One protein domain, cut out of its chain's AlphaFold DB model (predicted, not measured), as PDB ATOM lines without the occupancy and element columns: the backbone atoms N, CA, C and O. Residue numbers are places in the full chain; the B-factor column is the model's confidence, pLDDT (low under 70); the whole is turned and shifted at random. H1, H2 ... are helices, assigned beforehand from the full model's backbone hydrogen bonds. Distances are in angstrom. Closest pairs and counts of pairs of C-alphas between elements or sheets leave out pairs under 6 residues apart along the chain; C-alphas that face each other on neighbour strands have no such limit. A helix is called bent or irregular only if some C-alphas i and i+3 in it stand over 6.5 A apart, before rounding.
ATOM      1  N   ASN A   2     150.504 196.247 209.195       63.91
ATOM      2  CA  ASN A   2     151.055 196.619 207.881       63.91
ATOM      3  C   ASN A   2     151.720 198.005 207.872       63.91
ATOM      4  O   ASN A   2     152.696 198.186 207.154       63.91
ATOM      5  N   ASP A   3     151.270 198.930 208.723       78.88
ATOM      6  CA  ASP A   3     151.806 200.300 208.760       78.88
ATOM      7  C   ASP A   3     153.235 200.344 209.307       78.88
ATOM      8  O   ASP A   3     154.092 200.987 208.720       78.88
ATOM      9  N   ALA A   4     153.532 199.569 210.357       78.62
ATOM     10  CA  ALA A   4     154.889 199.466 210.902       78.62
ATOM     11  C   ALA A   4     155.899 198.998 209.840       78.62
ATOM     12  O   ALA A   4     156.901 199.662 209.600       78.62
ATOM     13  N   LYS A   5     155.569 197.925 209.108       83.00
ATOM     14  CA  LYS A   5     156.406 197.406 208.013       83.00
ATOM     15  C   LYS A   5     156.547 198.392 206.855       83.00
ATOM     16  O   LYS A   5     157.586 198.439 206.202       83.00
ATOM     17  N   PHE A   6     155.487 199.143 206.557       87.38
ATOM     18  CA  PHE A   6     155.532 200.187 205.542       87.38
ATOM     19  C   PHE A   6     156.484 201.310 205.962       87.38
ATOM     20  O   PHE A   6     157.308 201.737 205.159       87.38
ATOM     21  N   ILE A   7     156.412 201.756 207.213       85.31
ATOM     22  CA  ILE A   7     157.257 202.831 207.727       85.31
ATOM     23  C   ILE A   7     158.723 202.375 207.813       85.31
ATOM     24  O   ILE A   7     159.587 203.073 207.291       85.31
ATOM     25  N   GLU A   8     159.006 201.181 208.345       86.25
ATOM     26  CA  GLU A   8     160.362 200.591 208.394       86.25
ATOM     27  C   GLU A   8     161.018 200.492 207.012       86.25
ATOM     28  O   GLU A   8     162.224 200.676 206.868       86.25
ATOM     29  N   LYS A   9     160.226 200.214 205.969       86.88
ATOM     30  CA  LYS A   9     160.733 200.103 204.597       86.88
ATOM     31  C   LYS A   9     161.075 201.459 203.972       86.88
ATOM     32  O   LYS A   9     161.903 201.506 203.063       86.88
ATOM     33  N   ASN A  10     160.415 202.534 204.401       91.12
ATOM     34  CA  ASN A  10     160.503 203.847 203.756       91.12
ATOM     35  C   ASN A  10     161.282 204.887 204.571       91.12
ATOM     36  O   ASN A  10     161.718 205.885 204.002       91.12
ATOM     37  N   ILE A  11     161.476 204.670 205.873       86.94
ATOM     38  CA  ILE A  11     162.229 205.571 206.746       86.94
ATOM     39  C   ILE A  11     163.458 204.833 207.254       86.94
ATOM     40  O   ILE A  11     163.366 203.846 207.979       86.94
ATOM     41  N   LYS A  12     164.627 205.321 206.846       81.00
ATOM     42  CA  LYS A  12     165.906 204.770 207.280       81.00
ATOM     43  C   LYS A  12     166.129 205.083 208.763       81.00
ATOM     44  O   LYS A  12     165.791 206.175 209.209       81.00
ATOM     45  N   ASP A  13     166.694 204.123 209.492       78.19
ATOM     46  CA  ASP A  13     167.053 204.237 210.914       78.19
ATOM     47  C   ASP A  13     165.864 204.497 211.865       78.19
ATOM     48  O   ASP A  13     166.042 205.000 212.973       78.19
ATOM     49  N   ILE A  14     164.639 204.131 211.460       84.38
ATOM     50  CA  ILE A  14     163.469 204.199 212.339       84.38
ATOM     51  C   ILE A  14     163.407 202.995 213.284       84.38
ATOM     52  O   ILE A  14     163.590 201.851 212.867       84.38
ATOM     53  N   VAL A  15     163.084 203.251 214.553       84.25
ATOM     54  CA  VAL A  15     162.741 202.212 215.527       84.25
ATOM     55  C   VAL A  15     161.269 202.338 215.894       84.25
ATOM     56  O   VAL A  15     160.809 203.405 216.297       84.25
ATOM     57  N   ILE A  16     160.526 201.244 215.735       86.69
ATOM     58  CA  ILE A  16     159.106 201.164 216.073       86.69
ATOM     59  C   ILE A  16     158.959 200.320 217.333       86.69
ATOM     60  O   ILE A  16     159.365 199.161 217.363       86.69
ATOM     61  N   LEU A  17     158.349 200.906 218.360       87.75
ATOM     62  CA  LEU A  17     158.096 200.250 219.639       87.75
ATOM     63  C   LEU A  17     156.597 199.973 219.821       87.75
ATOM     64  O   LEU A  17     155.764 200.649 219.200       87.75
ATOM     65  N   PRO A  18     156.224 198.989 220.656       85.94
ATOM     66  CA  PRO A  18     154.838 198.789 221.060       85.94
ATOM     67  C   PRO A  18     154.248 200.040 221.723       85.94
ATOM     68  O   PRO A  18     154.955 200.853 222.314       85.94
ATOM     69  N   ASN A  19     152.929 200.202 221.616       83.94
ATOM     70  CA  ASN A  19     152.238 201.297 222.287       83.94
ATOM     71  C   ASN A  19     152.301 201.093 223.810       83.94
ATOM     72  O   ASN A  19     152.007 199.998 224.290       83.94
ATOM     73  N   ILE A  20     152.613 202.163 224.547       86.19
ATOM     74  CA  ILE A  20     152.640 202.183 226.016       86.19
ATOM     75  C   ILE A  20     151.270 201.901 226.641       86.19
ATOM     76  O   ILE A  20     151.191 201.582 227.822       86.19
ATOM     77  N   ILE A  21     150.189 202.007 225.863       84.81
ATOM     78  CA  ILE A  21     148.847 201.587 226.257       84.81
ATOM     79  C   ILE A  21     148.522 200.271 225.549       84.81
ATOM     80  O   ILE A  21     148.335 200.222 224.330       84.81
ATOM     81  N   GLY A  22     148.439 199.196 226.330       81.88
ATOM     82  CA  GLY A  22     148.090 197.869 225.839       81.88
ATOM     83  C   GLY A  22     146.619 197.748 225.422       81.88
ATOM     84  O   GLY A  22     145.773 198.583 225.733       81.88
ATOM     85  N   ASN A  23     146.275 196.636 224.769       86.69
ATOM     86  CA  ASN A  23     144.914 196.377 224.266       86.69
ATOM     87  C   ASN A  23     143.827 196.283 225.359       86.69
ATOM     88  O   ASN A  23     142.646 196.225 225.025       86.69
ATOM     89  N   LYS A  24     144.200 196.228 226.645       88.81
ATOM     90  CA  LYS A  24     143.271 196.296 227.785       88.81
ATOM     91  C   LYS A  24     143.412 197.614 228.563       88.81
ATOM     92  O   LYS A  24     143.034 197.663 229.728       88.81
ATOM     93  N   LEU A  25     143.951 198.661 227.927       83.75
ATOM     94  CA  LEU A  25     144.194 199.995 228.495       83.75
ATOM     95  C   LEU A  25     145.142 200.018 229.708       83.75
ATOM     96  O   LEU A  25     145.154 200.977 230.473       83.75
ATOM     97  N   GLN A  26     145.951 198.976 229.883       86.56
ATOM     98  CA  GLN A  26     147.008 198.936 230.885       86.56
ATOM     99  C   GLN A  26     148.286 199.595 230.359       86.56
ATOM    100  O   GLN A  26     148.569 199.520 229.160       86.56
ATOM    101  N   VAL A  27     149.077 200.182 231.257       78.31
ATOM    102  CA  VAL A  27     150.409 200.696 230.922       78.31
ATOM    103  C   VAL A  27     151.359 199.519 230.672       78.31
ATOM    104  O   VAL A  27     151.436 198.601 231.487       78.31
ATOM    105  N   VAL A  28     152.048 199.532 229.533       83.44
ATOM    106  CA  VAL A  28     153.061 198.553 229.112       83.44
ATOM    107  C   VAL A  28     154.302 199.331 228.675       83.44
ATOM    108  O   VAL A  28     154.508 199.595 227.495       83.44
ATOM    109  N   GLU A  29     155.088 199.789 229.645       78.69
ATOM    110  CA  GLU A  29     156.210 200.712 229.414       78.69
ATOM    111  C   GLU A  29     157.573 200.025 229.262       78.69
ATOM    112  O   GLU A  29     158.543 200.689 228.906       78.69
ATOM    113  N   ASP A  30     157.657 198.714 229.509       78.62
ATOM    114  CA  ASP A  30     158.927 197.989 229.600       78.62
ATOM    115  C   ASP A  30     159.770 198.099 228.328       78.62
ATOM    116  O   ASP A  30     160.932 198.481 228.422       78.62
ATOM    117  N   ASP A  31     159.181 197.877 227.148       77.31
ATOM    118  CA  ASP A  31     159.906 197.939 225.871       77.31
ATOM    119  C   ASP A  31     160.446 199.351 225.577       77.31
ATOM    120  O   ASP A  31     161.564 199.516 225.087       77.31
ATOM    121  N   LEU A  32     159.665 200.393 225.896       79.81
ATOM    122  CA  LEU A  32     160.088 201.785 225.722       79.81
ATOM    123  C   LEU A  32     161.173 202.160 226.724       79.81
ATOM    124  O   LEU A  32     162.180 202.760 226.351       79.81
ATOM    125  N   ARG A  33     160.978 201.796 227.991       70.31
ATOM    126  CA  ARG A  33     161.938 202.039 229.060       70.31
ATOM    127  C   ARG A  33     163.254 201.333 228.766       70.31
ATOM    128  O   ARG A  33     164.298 201.968 228.884       70.31
ATOM    129  N   GLU A  34     163.217 200.068 228.360       75.62
ATOM    130  CA  GLU A  34     164.398 199.286 228.003       75.62
ATOM    131  C   GLU A  34     165.088 199.868 226.771       75.62
ATOM    132  O   GLU A  34     166.298 200.066 226.804       75.62
ATOM    133  N   TYR A  35     164.345 200.235 225.723       77.25
ATOM    134  CA  TYR A  35     164.930 200.868 224.543       77.25
ATOM    135  C   TYR A  35     165.606 202.205 224.871       77.25
ATOM    136  O   TYR A  35     166.761 202.409 224.508       77.25
ATOM    137  N   LEU A  36     164.920 203.104 225.586       68.00
ATOM    138  CA  LEU A  36     165.476 204.399 225.991       68.00
ATOM    139  C   LEU A  36     166.665 204.226 226.930       68.00
ATOM    140  O   LEU A  36     167.660 204.935 226.798       68.00
ATOM    141  N   THR A  37     166.582 203.258 227.843       56.56
ATOM    142  CA  THR A  37     167.696 202.889 228.709       56.56
ATOM    143  C   THR A  37     168.858 202.415 227.856       56.56
ATOM    144  O   THR A  37     169.922 202.996 227.959       56.56
ATOM    145  N   ASN A  38     168.677 201.456 226.953       64.12
ATOM    146  CA  ASN A  38     169.739 200.924 226.100       64.12
ATOM    147  C   ASN A  38     170.355 201.990 225.186       64.12
ATOM    148  O   ASN A  38     171.577 202.040 225.076       64.12
ATOM    149  N   LEU A  39     169.541 202.879 224.609       63.47
ATOM    150  CA  LEU A  39     169.989 204.019 223.803       63.47
ATOM    151  C   LEU A  39     170.835 204.990 224.639       63.47
ATOM    152  O   LEU A  39     171.946 205.353 224.273       63.47
ATOM    153  N   TYR A  40     170.343 205.363 225.819       53.41
ATOM    154  CA  TYR A  40     171.108 206.173 226.761       53.41
ATOM    155  C   TYR A  40     172.360 205.431 227.250       53.41
ATOM    156  O   TYR A  40     173.407 206.019 227.537       53.41
ATOM    157  N   GLN A  41     172.277 204.104 227.362       48.19
ATOM    158  CA  GLN A  41     173.336 203.292 227.914       48.19
ATOM    159  C   GLN A  41     174.485 203.052 226.941       48.19
ATOM    160  O   GLN A  41     175.629 203.063 227.413       48.19
ATOM    161  N   SER A  42     174.194 202.902 225.645       51.22
ATOM    162  CA  SER A  42     175.182 202.825 224.566       51.22
ATOM    163  C   SER A  42     176.026 204.093 224.454       51.22
ATOM    164  O   SER A  42     177.175 204.015 224.024       51.22
ATOM    165  N   ASP A  43     175.507 205.228 224.929       47.12
ATOM    166  CA  ASP A  43     176.160 206.535 224.807       47.12
ATOM    167  C   ASP A  43     177.116 206.858 225.966       47.12
ATOM    168  O   ASP A  43     178.096 207.581 225.793       47.12
ATOM    169  N   ILE A  44     176.900 206.288 227.155       47.28
ATOM    170  CA  ILE A  44     177.789 206.521 228.310       47.28
ATOM    171  C   ILE A  44     179.120 205.748 228.178       47.28
ATOM    172  O   ILE A  44     180.122 206.114 228.795       47.28
ATOM    173  N   MET A  45     179.174 204.702 227.343       37.09
ATOM    174  CA  MET A  45     180.391 203.929 227.064       37.09
ATOM    175  C   MET A  45     181.056 204.378 225.756       37.09
ATOM    176  O   MET A  45     181.074 203.663 224.762       37.09
ATOM    177  N   GLY A  46     181.663 205.565 225.773       39.28
ATOM    178  CA  GLY A  46     182.760 205.889 224.854       39.28
ATOM    179  C   GLY A  46     182.429 205.935 223.356       39.28
ATOM    180  O   GLY A  46     183.315 205.635 222.554       39.28
ATOM    181  N   LYS A  47     181.216 206.336 222.952       41.25
ATOM    182  CA  LYS A  47     180.903 206.624 221.542       41.25
ATOM    183  C   LYS A  47     180.202 207.964 221.340       41.25
ATOM    184  O   LYS A  47     179.442 208.438 222.172       41.25
ATOM    185  N   GLU A  48     180.510 208.573 220.200       45.19
ATOM    186  CA  GLU A  48     180.135 209.917 219.746       45.19
ATOM    187  C   GLU A  48     178.631 210.123 219.428       45.19
ATOM    188  O   GLU A  48     178.294 210.995 218.627       45.19
ATOM    189  N   ASP A  49     177.704 209.351 220.000       49.16
ATOM    190  CA  ASP A  49     176.370 209.152 219.405       49.16
ATOM    191  C   ASP A  49     175.281 210.182 219.792       49.16
ATOM    192  O   ASP A  49     174.409 210.450 218.959       49.16
ATOM    193  N   ILE A  50     175.390 210.937 220.901       51.28
ATOM    194  CA  ILE A  50     174.522 212.125 221.123       51.28
ATOM    195  C   ILE A  50     174.698 213.170 219.999       51.28
ATOM    196  O   ILE A  50     173.752 213.890 219.670       51.28
ATOM    197  N   LYS A  51     175.870 213.243 219.338       53.56
ATOM    198  CA  LYS A  51     176.069 214.136 218.175       53.56
ATOM    199  C   LYS A  51     175.052 213.858 217.066       53.56
ATOM    200  O   LYS A  51     174.630 214.787 216.386       53.56
ATOM    201  N   LYS A  52     174.628 212.601 216.898       61.22
ATOM    202  CA  LYS A  52     173.614 212.237 215.903       61.22
ATOM    203  C   LYS A  52     172.223 212.704 216.309       61.22
ATOM    204  O   LYS A  52     171.481 213.128 215.429       61.22
ATOM    205  N   LEU A  53     171.893 212.699 217.605       59.03
ATOM    206  CA  LEU A  53     170.639 213.276 218.099       59.03
ATOM    207  C   LEU A  53     170.561 214.772 217.774       59.03
ATOM    208  O   LEU A  53     169.553 215.205 217.227       59.03
ATOM    209  N   TYR A  54     171.643 215.530 217.989       60.22
ATOM    210  CA  TYR A  54     171.707 216.947 217.592       60.22
ATOM    211  C   TYR A  54     171.479 217.173 216.088       60.22
ATOM    212  O   TYR A  54     170.992 218.230 215.703       60.22
ATOM    213  N   ASN A  55     171.792 216.194 215.231       63.78
ATOM    214  CA  ASN A  55     171.557 216.304 213.789       63.78
ATOM    215  C   ASN A  55     170.093 216.058 213.387       63.78
ATOM    216  O   ASN A  55     169.707 216.426 212.279       63.78
ATOM    217  N   ILE A  56     169.292 215.415 214.243       65.31
ATOM    218  CA  ILE A  56     167.895 215.047 213.945       65.31
ATOM    219  C   ILE A  56     166.871 215.786 214.813       65.31
ATOM    220  O   ILE A  56     165.671 215.601 214.627       65.31
TER     221      ILE A  56
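Overview. This is residues 2 to 56 of the 251 residues of the protein "Methylaspartate mutase" of Campylobacterales bacterium (UniProt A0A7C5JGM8). The printed part is an open, loose frame of three helices with no touching pair among them: H1 and H2 run roughly the same way on two sides of the frame, well separated, and a long winding link, residues 11 to 29, joins them. H2 is the longest helix; residues 43 to 48, of which 43 and 44 belong to H2, stick out where the backbone turns and folds back into H3, whose residues 51 to 56 also stick out. The printed part has 55 residues with three named helices, in the order H1, H2, H3 along the chain, and no named strand; the class is all helix, with 31 residues in the helices. The whole is loose, with a radius of gyration of the C-alphas of 14.1 A, and its C-alphas span 40 by 27 by 14 A, an outline that is only just flat.

Arrangement. The printed part begins with H1, residues 2 to 10, which touches no helix. The link after it, residues 11 to 29, is long, with 19 residues between the two helices, and leads to H2, residues 30 to 44. H1 and H2 are apart: no C-alpha of the one is within 8 A of the other. A tight link of 5 residues, 45 to 49, then leads to H3, residues 50 to 56. H2 and H3 are close but not clearly touching, with 1 pair of C-alphas within 8 A. That closest pair is the C-alphas of Asp 43 and Ile 50, 6.9 A apart. The lines of H2 and H3 stand at a steep tilt of 63 degrees, and the two helices run opposite ways. Their centres are 15.9 A apart. H1 and H3, the first and last helices, are apart. In the backbones of H1 and H3 every O i to N i+4 pair is within hydrogen-bond range, while in H2 9 of 11 such pairs are. None of the three helices is bent or irregular.

Along the chain. H1 begins at the C-alpha of Asn 2, at (151.055, 196.619, 207.881), and ends at Asn 10; its first and last C-alphas are 12.6 A apart. The link then passes the C-alpha of Val 15 at (162.741, 202.212, 215.527) and reaches that of Lys 24 at (143.271, 196.296, 227.785) before it returns to H2. The C-alphas of residues 11 to 29 lie 5 to 22 A from the mean of all C-alphas. H2 runs from Asp 30, C-alpha at (158.927, 197.989, 229.600), to Ile 44, and measures 20.7 A from first to last C-alpha. H3 runs from Ile 50 to Ile 56, 10.2 A from first to last C-alpha, and its last C-alpha is at (167.895, 215.047, 213.945).

Size, cuts and confidence. The two C-alphas farthest apart are those of Lys 24 and Gly 46, at 40.7 A, one in each link. The first and last printed C-alphas, those of Asn 2 and Ile 56, are 25.7 A apart. Residues 43 to 48, of which 43 and 44 belong to H2, stand free, and so do residues 51 to 56, which belong to H3. Without these stretches the body has 43 residues, spans 33 by 30 by 9 A and has a radius of gyration of 12.7 A. The printed part has no cut from residue 2 to residue 56. The mean pLDDT of the printed part is 71.3, with 82 for H1, 64 for H2 and 59 for H3. The model's confidence is low, under 70, at 22 residues: residue 2 and residues 36 to 56.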